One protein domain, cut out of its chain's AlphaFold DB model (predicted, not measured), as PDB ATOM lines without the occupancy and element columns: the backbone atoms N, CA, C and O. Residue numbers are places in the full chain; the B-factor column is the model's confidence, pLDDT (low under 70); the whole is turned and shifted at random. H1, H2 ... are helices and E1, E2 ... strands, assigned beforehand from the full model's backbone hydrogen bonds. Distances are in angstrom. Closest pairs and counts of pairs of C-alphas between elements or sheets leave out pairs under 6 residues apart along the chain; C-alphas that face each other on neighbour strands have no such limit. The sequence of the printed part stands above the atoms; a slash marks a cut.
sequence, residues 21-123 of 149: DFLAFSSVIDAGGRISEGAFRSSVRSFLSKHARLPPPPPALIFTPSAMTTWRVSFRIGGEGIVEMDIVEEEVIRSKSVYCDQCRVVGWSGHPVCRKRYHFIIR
ATOM      1  N   ASP A  21      40.827  23.666 107.447       85.75
ATOM      2  CA  ASP A  21      41.241  22.268 107.423       85.75
ATOM      3  C   ASP A  21      40.308  21.408 108.277       85.75
ATOM      4  O   ASP A  21      40.201  21.613 109.486       85.75
ATOM      5  N   PHE A  22      39.642  20.440 107.647       84.69
ATOM      6  CA  PHE A  22      38.690  19.556 108.310       84.69
ATOM      7  C   PHE A  22      39.339  18.695 109.399       84.69
ATOM      8  O   PHE A  22      38.656  18.278 110.326       84.69
ATOM      9  N   LEU A  23      40.643  18.412 109.311       82.00
ATOM     10  CA  LEU A  23      41.337  17.539 110.266       82.00
ATOM     11  C   LEU A  23      42.100  18.314 111.351       82.00
ATOM     12  O   LEU A  23      42.600  17.712 112.299       82.00
ATOM     13  N   ALA A  24      42.148  19.647 111.270       77.31
ATOM     14  CA  ALA A  24      42.872  20.475 112.237       77.31
ATOM     15  C   ALA A  24      42.161  20.623 113.597       77.31
ATOM     16  O   ALA A  24      42.716  21.221 114.513       77.31
ATOM     17  N   PHE A  25      40.952  20.078 113.774       67.75
ATOM     18  CA  PHE A  25      40.253  20.159 115.061       67.75
ATOM     19  C   PHE A  25      40.955  19.369 116.179       67.75
ATOM     20  O   PHE A  25      40.893  19.796 117.328       67.75
ATOM     21  N   SER A  26      41.653  18.267 115.858       61.22
ATOM     22  CA  SER A  26      42.406  17.488 116.862       61.22
ATOM     23  C   SER A  26      43.644  18.242 117.337       61.22
ATOM     24  O   SER A  26      43.881  18.358 118.534       61.22
ATOM     25  N   SER A  27      44.389  18.851 116.408       60.06
ATOM     26  CA  SER A  27      45.656  19.515 116.730       60.06
ATOM     27  C   SER A  27      45.484  20.730 117.638       60.06
ATOM     28  O   SER A  27      46.376  21.027 118.425       60.06
ATOM     29  N   VAL A  28      44.340  21.418 117.575       60.84
ATOM     30  CA  VAL A  28      44.036  22.539 118.478       60.84
ATOM     31  C   VAL A  28      43.824  22.055 119.912       60.84
ATOM     32  O   VAL A  28      44.288  22.715 120.835       60.84
ATOM     33  N   ILE A  29      43.161  20.916 120.115       60.22
ATOM     34  CA  ILE A  29      42.926  20.359 121.456       60.22
ATOM     35  C   ILE A  29      44.235  19.790 122.018       60.22
ATOM     36  O   ILE A  29      44.601  20.099 123.152       60.22
ATOM     37  N   ASP A  30      44.974  19.041 121.198       57.09
ATOM     38  CA  ASP A  30      46.229  18.391 121.590       57.09
ATOM     39  C   ASP A  30      47.354  19.404 121.883       57.09
ATOM     40  O   ASP A  30      48.208  19.163 122.734       57.09
ATOM     41  N   ALA A  31      47.335  20.575 121.236       61.22
ATOM     42  CA  ALA A  31      48.293  21.658 121.475       61.22
ATOM     43  C   ALA A  31      47.921  22.583 122.654       61.22
ATOM     44  O   ALA A  31      48.514  23.652 122.803       61.22
ATOM     45  N   GLY A  32      46.921  22.227 123.471       57.81
ATOM     46  CA  GLY A  32      46.450  23.082 124.568       57.81
ATOM     47  C   GLY A  32      45.783  24.377 124.085       57.81
ATOM     48  O   GLY A  32      45.752  25.381 124.799       57.81
ATOM     49  N   GLY A  33      45.273  24.377 122.852       59.47
ATOM     50  CA  GLY A  33      44.575  25.504 122.255       59.47
ATOM     51  C   GLY A  33      43.308  25.848 123.031       59.47
ATOM     52  O   GLY A  33      42.557  24.980 123.480       59.47
ATOM     53  N   ARG A  34      43.062  27.149 123.201       58.00
ATOM     54  CA  ARG A  34      41.911  27.636 123.963       58.00
ATOM     55  C   ARG A  34      40.608  27.238 123.274       58.00
ATOM     56  O   ARG A  34      40.301  27.712 122.180       58.00
ATOM     57  N   ILE A  35      39.810  26.417 123.951       62.75
ATOM     58  CA  ILE A  35      38.389  26.274 123.639       62.75
ATOM     59  C   ILE A  35      37.760  27.646 123.901       62.75
ATOM     60  O   ILE A  35      38.001  28.241 124.948       62.75
ATOM     61  N   SER A  36      37.015  28.172 122.925       64.12
ATOM     62  CA  SER A  36      36.369  29.489 123.004       64.12
ATOM     63  C   SER A  36      35.720  29.700 124.381       64.12
ATOM     64  O   SER A  36      34.842  28.928 124.757       64.12
ATOM     65  N   GLU A  37      36.137  30.736 125.120       67.62
ATOM     66  CA  GLU A  37      35.769  30.986 126.533       67.62
ATOM     67  C   GLU A  37      34.281  31.364 126.744       67.62
ATOM     68  O   GLU A  37      33.870  31.774 127.827       67.62
ATOM     69  N   GLY A  38      33.445  31.242 125.710       70.50
ATOM     70  CA  GLY A  38      32.044  31.653 125.711       70.50
ATOM     71  C   GLY A  38      31.046  30.501 125.590       70.50
ATOM     72  O   GLY A  38      31.376  29.363 125.259       70.50
ATOM     73  N   ALA A  39      29.765  30.825 125.792       81.62
ATOM     74  CA  ALA A  39      28.675  29.881 125.577       81.62
ATOM     75  C   ALA A  39      28.721  29.299 124.154       81.62
ATOM     76  O   ALA A  39      28.890  30.036 123.180       81.62
ATOM     77  N   PHE A  40      28.463  27.993 124.030       81.69
ATOM     78  CA  PHE A  40      28.490  27.263 122.756       81.69
ATOM     79  C   PHE A  40      27.787  28.010 121.608       81.69
ATOM     80  O   PHE A  40      28.329  28.136 120.516       81.69
ATOM     81  N   ARG A  41      26.611  28.598 121.867       82.06
ATOM     82  CA  ARG A  41      25.834  29.334 120.849       82.06
ATOM     83  C   ARG A  41      26.563  30.561 120.309       82.06
ATOM     84  O   ARG A  41      26.449  30.856 119.125       82.06
ATOM     85  N   SER A  42      27.272  31.288 121.166       83.12
ATOM     86  CA  SER A  42      28.036  32.469 120.764       83.12
ATOM     87  C   SER A  42      29.215  32.064 119.886       83.12
ATOM     88  O   SER A  42      29.445  32.682 118.848       83.12
ATOM     89  N   SER A  43      29.887  30.966 120.242       84.81
ATOM     90  CA  SER A  43      30.962  30.377 119.441       84.81
ATOM     91  C   SER A  43      30.460  29.916 118.069       84.81
ATOM     92  O   SER A  43      31.067  30.265 117.061       84.81
ATOM     93  N   VAL A  44      29.309  29.232 118.004       85.25
ATOM     94  CA  VAL A  44      28.691  28.823 116.729       85.25
ATOM     95  C   VAL A  44      28.336  30.036 115.870       85.25
ATOM     96  O   VAL A  44      28.678  30.060 114.695       85.25
ATOM     97  N   ARG A  45      27.724  31.087 116.431       86.62
ATOM     98  CA  ARG A  45      27.421  32.308 115.660       86.62
ATOM     99  C   ARG A  45      28.677  32.993 115.131       86.62
ATOM    100  O   ARG A  45      28.697  33.391 113.971       86.62
ATOM    101  N   SER A  46      29.717  33.122 115.958       86.75
ATOM    102  CA  SER A  46      30.991  33.708 115.525       86.75
ATOM    103  C   SER A  46      31.612  32.888 114.395       86.75
ATOM    104  O   SER A  46      32.022  33.446 113.379       86.75
ATOM    105  N   PHE A  47      31.597  31.562 114.526       87.88
ATOM    106  CA  PHE A  47      32.059  30.644 113.494       87.88
ATOM    107  C   PHE A  47      31.282  30.811 112.180       87.88
ATOM    108  O   PHE A  47      31.886  31.028 111.131       87.88
ATOM    109  N   LEU A  48      29.948  30.794 112.238       88.19
ATOM    110  CA  LEU A  48      29.091  30.962 111.065       88.19
ATOM    111  C   LEU A  48      29.304  32.320 110.391       88.19
ATOM    112  O   LEU A  48      29.439  32.378 109.176       88.19
ATOM    113  N   SER A  49      29.425  33.400 111.167       87.81
ATOM    114  CA  SER A  49      29.652  34.743 110.616       87.81
ATOM    115  C   SER A  49      30.956  34.875 109.824       87.81
ATOM    116  O   SER A  49      31.046  35.706 108.926       87.81
ATOM    117  N   LYS A  50      31.967  34.060 110.154       86.38
ATOM    118  CA  LYS A  50      33.294  34.104 109.528       86.38
ATOM    119  C   LYS A  50      33.436  33.130 108.365       86.38
ATOM    120  O   LYS A  50      34.139  33.430 107.407       86.38
ATOM    121  N   HIS A  51      32.820  31.956 108.475       87.31
ATOM    122  CA  HIS A  51      33.131  30.824 107.598       87.31
ATOM    123  C   HIS A  51      31.936  30.310 106.807       87.31
ATOM    124  O   HIS A  51      32.130  29.560 105.848       87.31
ATOM    125  N   ALA A  52      30.714  30.674 107.195       87.31
ATOM    126  CA  ALA A  52      29.532  30.157 106.543       87.31
ATOM    127  C   ALA A  52      29.025  31.056 105.424       87.31
ATOM    128  O   ALA A  52      29.148  32.280 105.444       87.31
ATOM    129  N   ARG A  53      28.387  30.408 104.456       84.12
ATOM    130  CA  ARG A  53      27.580  31.038 103.421       84.12
ATOM    131  C   ARG A  53      26.140  30.598 103.604       84.12
ATOM    132  O   ARG A  53      25.876  29.477 104.044       84.12
ATOM    133  N   LEU A  54      25.207  31.474 103.262       75.44
ATOM    134  CA  LEU A  54      23.813  31.075 103.138       75.44
ATOM    135  C   LEU A  54      23.687  30.281 101.832       75.44
ATOM    136  O   LEU A  54      24.052  30.813 100.781       75.44
ATOM    137  N   PRO A  55      23.238  29.015 101.871       67.50
ATOM    138  CA  PRO A  55      22.947  28.299 100.646       67.50
ATOM    139  C   PRO A  55      21.837  29.046  99.892       67.50
ATOM    140  O   PRO A  55      20.989  29.683 100.530       67.50
ATOM    141  N   PRO A  56      21.816  28.972  98.550       63.09
ATOM    142  CA  PRO A  56      20.701  29.506  97.786       63.09
ATOM    143  C   PRO A  56      19.393  28.915  98.329       63.09
ATOM    144  O   PRO A  56      19.382  27.747  98.747       63.09
ATOM    145  N   PRO A  57      18.305  29.708  98.369       58.69
ATOM    146  CA  PRO A  57      17.030  29.220  98.863       58.69
ATOM    147  C   PRO A  57      16.686  27.934  98.108       58.69
ATOM    148  O   PRO A  57      16.900  27.870  96.889       58.69
ATOM    149  N   PRO A  58      16.214  26.886  98.806       56.81
ATOM    150  CA  PRO A  58      15.849  25.666  98.121       56.81
ATOM    151  C   PRO A  58      14.803  25.990  97.043       56.81
ATOM    152  O   PRO A  58      14.037  26.948  97.203       56.81
ATOM    153  N   PRO A  59      14.745  25.208  95.949       51.69
ATOM    154  CA  PRO A  59      13.679  25.348  94.967       51.69
ATOM    155  C   PRO A  59      12.339  25.390  95.703       51.69
ATOM    156  O   PRO A  59      12.161  24.623  96.651       51.69
ATOM    157  N   ALA A  60      11.409  26.248  95.270       48.81
ATOM    158  CA  ALA A  60      10.130  26.548  95.938       48.81
ATOM    159  C   ALA A  60       9.236  25.326  96.276       48.81
ATOM    160  O   ALA A  60       8.175  25.474  96.872       48.81
ATOM    161  N   LEU A  61       9.664  24.122  95.899       41.88
ATOM    162  CA  LEU A  61       9.036  22.833  96.161       41.88
ATOM    163  C   LEU A  61       9.502  22.163  97.468       41.88
ATOM    164  O   LEU A  61       8.868  21.206  97.906       41.88
ATOM    165  N   ILE A  62      10.584  22.629  98.108       52.06
ATOM    166  CA  ILE A  62      11.028  22.102  99.407       52.06
ATOM    167  C   ILE A  62      10.596  23.083 100.497       52.06
ATOM    168  O   ILE A  62      11.234  24.113 100.724       52.06
ATOM    169  N   PHE A  63       9.513  22.739 101.195       52.09
ATOM    170  CA  PHE A  63       9.088  23.422 102.413       52.09
ATOM    171  C   PHE A  63      10.158  23.240 103.491       52.09
ATOM    172  O   PHE A  63      10.154  22.267 104.243       52.09
ATOM    173  N   THR A  64      11.088  24.185 103.578       54.78
ATOM    174  CA  THR A  64      11.897  24.322 104.783       54.78
ATOM    175  C   THR A  64      11.002  24.917 105.869       54.78
ATOM    176  O   THR A  64      10.319  25.916 105.621       54.78
ATOM    177  N   PRO A  65      10.916  24.301 107.061       58.84
ATOM    178  CA  PRO A  65      10.153  24.877 108.156       58.84
ATOM    179  C   PRO A  65      10.629  26.309 108.416       58.84
ATOM    180  O   PRO A  65      11.823  26.540 108.580       58.84
ATOM    181  N   SER A  66       9.700  27.267 108.508       60.16
ATOM    182  CA  SER A  66       9.980  28.698 108.768       60.16
ATOM    183  C   SER A  66      10.795  28.965 110.055       60.16
ATOM    184  O   SER A  66      11.246  30.083 110.296       60.16
ATOM    185  N   ALA A  67      10.990  27.939 110.887       65.69
ATOM    186  CA  ALA A  67      11.767  27.967 112.121       65.69
ATOM    187  C   ALA A  67      13.232  27.504 111.967       65.69
ATOM    188  O   ALA A  67      13.945  27.454 112.970       65.69
ATOM    189  N   MET A  68      13.679  27.141 110.758       74.81
ATOM    190  CA  MET A  68      15.023  26.615 110.501       74.81
ATOM    191  C   MET A  68      15.822  27.531 109.572       74.81
ATOM    192  O   MET A  68      15.347  27.940 108.518       74.81
ATOM    193  N   THR A  69      17.065  27.821 109.951       81.75
ATOM    194  CA  THR A  69      18.052  28.508 109.111       81.75
ATOM    195  C   THR A  69      19.209  27.562 108.834       81.75
ATOM    196  O   THR A  69      19.828  27.056 109.766       81.75
ATOM    197  N   THR A  70      19.522  27.334 107.561       82.62
ATOM    198  CA  THR A  70      20.639  26.471 107.159       82.62
ATOM    199  C   THR A  70      21.807  27.322 106.701       82.62
ATOM    200  O   THR A  70      21.651  28.203 105.863       82.62
ATOM    201  N   TRP A  71      22.985  27.014 107.216       86.56
ATOM    202  CA  TRP A  71      24.258  27.608 106.836       86.56
ATOM    203  C   TRP A  71      25.143  26.542 106.208       86.56
ATOM    204  O   TRP A  71      25.073  25.387 106.617       86.56
ATOM    205  N   ARG A  72      26.001  26.904 105.255       86.56
ATOM    206  CA  ARG A  72      26.970  25.981 104.657       86.56
ATOM    207  C   ARG A  72      28.393  26.419 104.935       86.56
ATOM    208  O   ARG A  72      28.722  27.585 104.735       86.56
ATOM    209  N   VAL A  73      29.235  25.473 105.331       88.12
ATOM    210  CA  VAL A  73      30.673  25.676 105.516       88.12
ATOM    211  C   VAL A  73      31.436  24.643 104.698       88.12
ATOM    212  O   VAL A  73      31.113  23.457 104.730       88.12
ATOM    213  N   SER A  74      32.448  25.102 103.967       88.00
ATOM    214  CA  SER A  74      33.324  24.249 103.164       88.00
ATOM    215  C   SER A  74      34.668  24.077 103.864       88.00
ATOM    216  O   SER A  74      35.287  25.055 104.287       88.00
ATOM    217  N   PHE A  75      35.137  22.838 103.943       86.94
ATOM    218  CA  PHE A  75      36.422  22.474 104.524       86.94
ATOM    219  C   PHE A  75      37.314  21.825 103.478       86.94
ATOM    220  O   PHE A  75      36.825  21.109 102.606       86.94
ATOM    221  N   ARG A  76      38.625  22.027 103.587       87.12
ATOM    222  CA  ARG A  76      39.616  21.233 102.855       87.12
ATOM    223  C   ARG A  76      39.906  19.940 103.621       87.12
ATOM    224  O   ARG A  76      39.937  19.949 104.849       87.12
ATOM    225  N   ILE A  77      40.158  18.847 102.911       84.88
ATOM    226  CA  ILE A  77      40.595  17.572 103.486       84.88
ATOM    227  C   ILE A  77      41.745  17.001 102.648       84.88
ATOM    228  O   ILE A  77      41.644  16.915 101.426       84.88
ATOM    229  N   GLY A  78      42.864  16.646 103.287       72.19
ATOM    230  CA  GLY A  78      43.964  15.926 102.628       72.19
ATOM    231  C   GLY A  78      44.557  16.611 101.385       72.19
ATOM    232  O   GLY A  78      44.784  15.953 100.376       72.19
ATOM    233  N   GLY A  79      44.774  17.929 101.421       67.81
ATOM    234  CA  GLY A  79      45.467  18.685 100.364       67.81
ATOM    235  C   GLY A  79      44.646  19.011  99.107       67.81
ATOM    236  O   GLY A  79      44.833  20.093  98.550       67.81
ATOM    237  N   GLU A  80      43.713  18.149  98.686       67.19
ATOM    238  CA  GLU A  80      42.924  18.358  97.453       67.19
ATOM    239  C   GLU A  80      41.412  18.097  97.581       67.19
ATOM    240  O   GLU A  80      40.648  18.543  96.725       67.19
ATOM    241  N   GLY A  81      40.944  17.441  98.648       78.81
ATOM    242  CA  GLY A  81      39.518  17.194  98.865       78.81
ATOM    243  C   GLY A  81      38.786  18.402  99.458       78.81
ATOM    244  O   GLY A  81      39.360  19.167 100.234       78.81
ATOM    245  N   ILE A  82      37.498  18.550  99.134       82.81
ATOM    246  CA  ILE A  82      36.590  19.513  99.775       82.81
ATOM    247  C   ILE A  82      35.414  18.751 100.388       82.81
ATOM    248  O   ILE A  82      34.806  17.910  99.727       82.81
ATOM    249  N   VAL A  83      35.080  19.069 101.637       84.06
ATOM    250  CA  VAL A  83      33.903  18.557 102.348       84.06
ATOM    251  C   VAL A  83      32.979  19.724 102.659       84.06
ATOM    252  O   VAL A  83      33.416  20.740 103.195       84.06
ATOM    253  N   GLU A  84      31.696  19.581 102.340       85.69
ATOM    254  CA  GLU A  84      30.674  20.553 102.723       85.69
ATOM    255  C   GLU A  84      29.895  20.052 103.937       85.69
ATOM    256  O   GLU A  84      29.443  18.904 103.983       85.69
ATOM    257  N   MET A  85      29.716  20.939 104.911       86.00
ATOM    258  CA  MET A  85      28.878  20.709 106.077       86.00
ATOM    259  C   MET A  85      27.763  21.745 106.114       86.00
ATOM    260  O   MET A  85      28.016  22.951 106.049       86.00
ATOM    261  N   ASP A  86      26.536  21.269 106.278       84.06
ATOM    262  CA  ASP A  86      25.386  22.110 106.560       84.06
ATOM    263  C   ASP A  86      25.184  22.212 108.075       84.06
ATOM    264  O   ASP A  86      25.156  21.206 108.785       84.06
ATOM    265  N   ILE A  87      25.033  23.436 108.568       85.56
ATOM    266  CA  ILE A  87      24.716  23.745 109.957       85.56
ATOM    267  C   ILE A  87      23.293  24.288 109.997       85.56
ATOM    268  O   ILE A  87      23.035  25.395 109.530       85.56
ATOM    269  N   VAL A  88      22.365  23.509 110.546       82.31
ATOM    270  CA  VAL A  88      20.958  23.904 110.679       82.31
ATOM    271  C   VAL A  88      20.727  24.451 112.078       82.31
ATOM    272  O   VAL A  88      20.864  23.724 113.058       82.31
ATOM    273  N   GLU A  89      20.374  25.728 112.165       84.06
ATOM    274  CA  GLU A  89      19.903  26.381 113.381       84.06
ATOM    275  C   GLU A  89      18.372  26.334 113.420       84.06
ATOM    276  O   GLU A  89      17.704  26.877 112.542       84.06
ATOM    277  N   GLU A  90      17.812  25.697 114.444       79.31
ATOM    278  CA  GLU A  90      16.371  25.554 114.647       79.31
ATOM    279  C   GLU A  90      15.924  26.282 115.919       79.31
ATOM    280  O   GLU A  90      16.511  26.125 116.997       79.31
ATOM    281  N   GLU A  91      14.841  27.050 115.810       78.69
ATOM    282  CA  GLU A  91      14.174  27.666 116.952       78.69
ATOM    283  C   GLU A  91      13.120  26.719 117.542       78.69
ATOM    284  O   GLU A  91      12.041  26.539 116.984       78.69
ATOM    285  N   VAL A  92      13.420  26.138 118.710       75.31
ATOM    286  CA  VAL A  92      12.606  25.071 119.327       75.31
ATOM    287  C   VAL A  92      11.173  25.528 119.608       75.31
ATOM    288  O   VAL A  92      10.244  24.756 119.420       75.31
ATOM    289  N   ILE A  93      10.982  26.791 120.007       74.38
ATOM    290  CA  ILE A  93       9.656  27.357 120.324       74.38
ATOM    291  C   ILE A  93       8.764  27.441 119.078       74.38
ATOM    292  O   ILE A  93       7.546  27.340 119.176       74.38
ATOM    293  N   ARG A  94       9.366  27.641 117.903       73.69
ATOM    294  CA  ARG A  94       8.651  27.767 116.626       73.69
ATOM    295  C   ARG A  94       8.646  26.465 115.832       73.69
ATOM    296  O   ARG A  94       8.044  26.414 114.759       73.69
ATOM    297  N   SER A  95       9.325  25.434 116.330       69.44
ATOM    298  CA  SER A  95       9.330  24.134 115.686       69.44
ATOM    299  C   SER A  95       8.014  23.409 115.932       69.44
ATOM    300  O   SER A  95       7.454  23.441 117.025       69.44
ATOM    301  N   LYS A  96       7.525  22.728 114.894       69.19
ATOM    302  CA  LYS A  96       6.332  21.876 114.980       69.19
ATOM    303  C   LYS A  96       6.605  20.571 115.731       69.19
ATOM    304  O   LYS A  96       5.654  19.906 116.128       69.19
ATOM    305  N   SER A  97       7.875  20.198 115.901       65.69
ATOM    306  CA  SER A  97       8.277  18.966 116.573       65.69
ATOM    307  C   SER A  97       9.359  19.234 117.612       65.69
ATOM    308  O   SER A  97      10.341  19.935 117.374       65.69
ATOM    309  N   VAL A  98       9.211  18.604 118.776       60.34
ATOM    310  CA  VAL A  98      10.242  18.603 119.820       60.34
ATOM    311  C   VAL A  98      11.395  17.666 119.447       60.34
ATOM    312  O   VAL A  98      12.424  17.699 120.111       60.34
ATOM    313  N   TYR A  99      11.317  16.892 118.365       61.72
ATOM    314  CA  TYR A  99      12.410  16.038 117.882       61.72
ATOM    315  C   TYR A  99      12.629  16.235 116.377       61.72
ATOM    316  O   TYR A  99      11.677  16.404 115.620       61.72
ATOM    317  N   CYS A 100      13.886  16.244 115.936       59.97
ATOM    318  CA  CYS A 100      14.219  16.438 114.525       59.97
ATOM    319  C   CYS A 100      14.172  15.100 113.775       59.97
ATOM    320  O   CYS A 100      15.019  14.236 114.004       59.97
ATOM    321  N   ASP A 101      13.232  14.949 112.839       59.84
ATOM    322  CA  ASP A 101      13.046  13.712 112.056       59.84
ATOM    323  C   ASP A 101      14.234  13.382 111.136       59.84
ATOM    324  O   ASP A 101      14.445  12.226 110.766       59.84
ATOM    325  N   GLN A 102      15.040  14.392 110.785       50.62
ATOM    326  CA  GLN A 102      16.268  14.229 109.995       50.62
ATOM    327  C   GLN A 102      17.408  13.598 110.809       50.62
ATOM    328  O   GLN A 102      18.399  13.136 110.248       50.62
ATOM    329  N   CYS A 103      17.269  13.551 112.136       50.38
ATOM    330  CA  CYS A 103      18.223  12.953 113.056       50.38
ATOM    331  C   CYS A 103      17.531  11.832 113.841       50.38
ATOM    332  O   CYS A 103      17.213  11.995 115.015       50.38
ATOM    333  N   ARG A 104      17.342  10.658 113.225       50.31
ATOM    334  CA  ARG A 104      16.854   9.430 113.899       50.31
ATOM    335  C   ARG A 104      17.824   8.853 114.956       50.31
ATOM    336  O   ARG A 104      17.758   7.671 115.273       50.31
ATOM    337  N   VAL A 105      18.729   9.659 115.509       46.59
ATOM    338  CA  VAL A 105      19.639   9.244 116.582       46.59
ATOM    339  C   VAL A 105      19.010   9.622 117.919       46.59
ATOM    340  O   VAL A 105      19.034  10.772 118.353       46.59
ATOM    341  N   VAL A 106      18.412   8.615 118.547       46.66
ATOM    342  CA  VAL A 106      17.903   8.632 119.920       46.66
ATOM    343  C   VAL A 106      19.107   8.759 120.858       46.66
ATOM    344  O   VAL A 106      20.017   7.940 120.767       46.66
ATOM    345  N   GLY A 107      19.160   9.766 121.739       47.50
ATOM    346  CA  GLY A 107      20.255   9.802 122.725       47.50
ATOM    347  C   GLY A 107      20.578  11.103 123.455       47.50
ATOM    348  O   GLY A 107      21.439  11.071 124.322       47.50
ATOM    349  N   TRP A 108      19.910  12.227 123.183       44.62
ATOM    350  CA  TRP A 108      19.998  13.407 124.057       44.62
ATOM    351  C   TRP A 108      18.636  13.602 124.715       44.62
ATOM    352  O   TRP A 108      17.755  14.302 124.220       44.62
ATOM    353  N   SER A 109      18.447  12.826 125.776       36.97
ATOM    354  CA  SER A 109      17.242  12.679 126.583       36.97
ATOM    355  C   SER A 109      16.579  14.015 126.944       36.97
ATOM    356  O   SER A 109      17.078  14.799 127.744       36.97
ATOM    357  N   GLY A 110      15.392  14.241 126.377       45.78
ATOM    358  CA  GLY A 110      14.221  14.706 127.127       45.78
ATOM    359  C   GLY A 110      14.207  16.109 127.742       45.78
ATOM    360  O   GLY A 110      13.211  16.439 128.378       45.78
ATOM    361  N   HIS A 111      15.218  16.961 127.558       42.62
ATOM    362  CA  HIS A 111      15.190  18.310 128.130       42.62
ATOM    363  C   HIS A 111      15.596  19.402 127.129       42.62
ATOM    364  O   HIS A 111      16.786  19.630 126.893       42.62
ATOM    365  N   PRO A 112      14.635  20.167 126.571       53.41
ATOM    366  CA  PRO A 112      14.942  21.394 125.855       53.41
ATOM    367  C   PRO A 112      15.282  22.496 126.870       53.41
ATOM    368  O   PRO A 112      14.569  23.487 126.989       53.41
ATOM    369  N   VAL A 113      16.403  22.363 127.592       54.53
ATOM    370  CA  VAL A 113      16.931  23.445 128.454       54.53
ATOM    371  C   VAL A 113      17.245  24.690 127.618       54.53
ATOM    372  O   VAL A 113      17.422  25.785 128.148       54.53
ATOM    373  N   CYS A 114      17.289  24.570 126.286       61.75
ATOM    374  CA  CYS A 114      17.495  25.719 125.437       61.75
ATOM    375  C   CYS A 114      16.565  25.837 124.235       61.75
ATOM    376  O   CYS A 114      16.129  24.863 123.627       61.75
ATOM    377  N   ARG A 115      16.342  27.102 123.872       73.31
ATOM    378  CA  ARG A 115      15.442  27.554 122.809       73.31
ATOM    379  C   ARG A 115      15.994  27.335 121.392       73.31
ATOM    380  O   ARG A 115      15.291  27.642 120.437       73.31
ATOM    381  N   LYS A 116      17.240  26.857 121.244       75.69
ATOM    382  CA  LYS A 116      17.933  26.738 119.948       75.69
ATOM    383  C   LYS A 116      18.676  25.425 119.770       75.69
ATOM    384  O   LYS A 116      19.540  25.101 120.581       75.69
ATOM    385  N   ARG A 117      18.426  24.727 118.670       78.75
ATOM    386  CA  ARG A 117      19.150  23.503 118.306       78.75
ATOM    387  C   ARG A 117      20.041  23.751 117.109       78.75
ATOM    388  O   ARG A 117      19.685  24.521 116.226       78.75
ATOM    389  N   TYR A 118      21.205  23.113 117.123       81.06
ATOM    390  CA  TYR A 118      22.152  23.146 116.020       81.06
ATOM    391  C   TYR A 118      22.381  21.720 115.542       81.06
ATOM    392  O   TYR A 118      22.726  20.852 116.344       81.06
ATOM    393  N   HIS A 119      22.208  21.492 114.247       80.56
ATOM    394  CA  HIS A 119      22.527  20.230 113.593       80.56
ATOM    395  C   HIS A 119      23.719  20.449 112.678       80.56
ATOM    396  O   HIS A 119      23.676  21.342 111.841       80.56
ATOM    397  N   PHE A 120      24.755  19.631 112.823       85.06
ATOM    398  CA  PHE A 120      25.943  19.653 111.976       85.06
ATOM    399  C   PHE A 120      25.876  18.429 111.064       85.06
ATOM    400  O   PHE A 120      25.895  17.299 111.548       85.06
ATOM    401  N   ILE A 121      25.708  18.645 109.761       81.19
ATOM    402  CA  ILE A 121      25.364  17.597 108.799       81.19
ATOM    403  C   ILE A 121      26.396  17.590 107.680       81.19
ATOM    404  O   ILE A 121      26.444  18.505 106.861       81.19
ATOM    405  N   ILE A 122      27.182  16.521 107.604       83.62
ATOM    406  CA  ILE A 122      28.025  16.234 106.443       83.62
ATOM    407  C   ILE A 122      27.221  15.314 105.536       83.62
ATOM    408  O   ILE A 122      26.857  14.202 105.927       83.62
ATOM    409  N   ARG A 123      26.877  15.792 104.339       71.56
ATOM    410  CA  ARG A 123      26.078  14.991 103.411       71.56
ATOM    411  C   ARG A 123      26.926  13.886 102.799       71.56
ATOM    412  O   ARG A 123      28.067  14.101 102.405       71.56
TER     413      ARG A 123
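What this domain is: This is residues 21 to 123 of the 149 residues of an uncharacterized protein of Asparagus officinalis (UniProt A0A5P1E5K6). Three antiparallel strands, E1, E2 and E3, make one long, twisted sheet, and the helix H2 packs slantwise over one of its faces. The short helix H1 lies off to one side, and two long loops, residues 52 to 67 and 92 to 115, swing out from the body, with residues 58 to 64 and 104 to 109 sticking out. The printed part has 103 residues with two named helices and three named strands, in the order H1, H2, E1, E2, E3; the sheet's order is E1, E2, E3. The class is mixed, helices and strands, though under half of the residues, 47, are in named elements. The whole is only just loose, close to compact, with a radius of gyration of the C-alphas of 15.6 A and spans of 42 by 34 by 26 A.

Where its parts are: H1 is residues 24 to 30, 10.2 A from first to last C-alpha, and begins at C-alpha 24 at (42.872, 20.475, 112.237). H2 is residues 40 to 51, 16.2 A long. E1 is residues 68 to 77, 28.0 A long, with C-alpha 68 at (15.023, 26.615, 110.501). E2 is residues 81 to 91, 32.8 A long. E3 is residues 116 to 122, 19.9 A long, and ends at C-alpha 122 at (28.025, 16.234, 106.443).

How they stand to each other: E1, E2 and E3 form a meander, each strand the antiparallel neighbour of the one before, with E1 and E3 as edge strands. E1 and E2 are a hairpin at 159 degrees between directions; N 73 and O 85 are 2.9 A apart, within hydrogen-bond range. E2 and E3 are a hairpin at 160 degrees, with N 88 and O 119 at 2.8 A, also within range. The sheet is twisted, its C-alphas lying up to 4.3 A off the best plane. H2 is on the sheet at a height of 9.0 A, giving two layers, a helix on one face of a sheet. It runs slantwise to the strands, at 47 degrees to E2 on the local plane. It lies over E2, with 4 C-alphas falling on it, and only just over E1, with 3. The closest C-alphas of H2 and E1 are those of His 51 and Val 73, 6.1 A apart. H1 is not on the sheet and is apart from H2. In H2 every O i to N i+4 pair is within hydrogen-bond range; in H1, 2 of 3 are.

The domain as a whole: The C-alphas of Gly 32 and Leu 61, the two farthest apart, are 47.0 A from each other. The printed part has no cut. The links H2 to E1 and E2 to E3 are long, 16 and 24 residues. The mean pLDDT of the printed part is 70.5, and residues 25 to 37, 55 to 67, 79 to 80 and 95 to 114 are under 70.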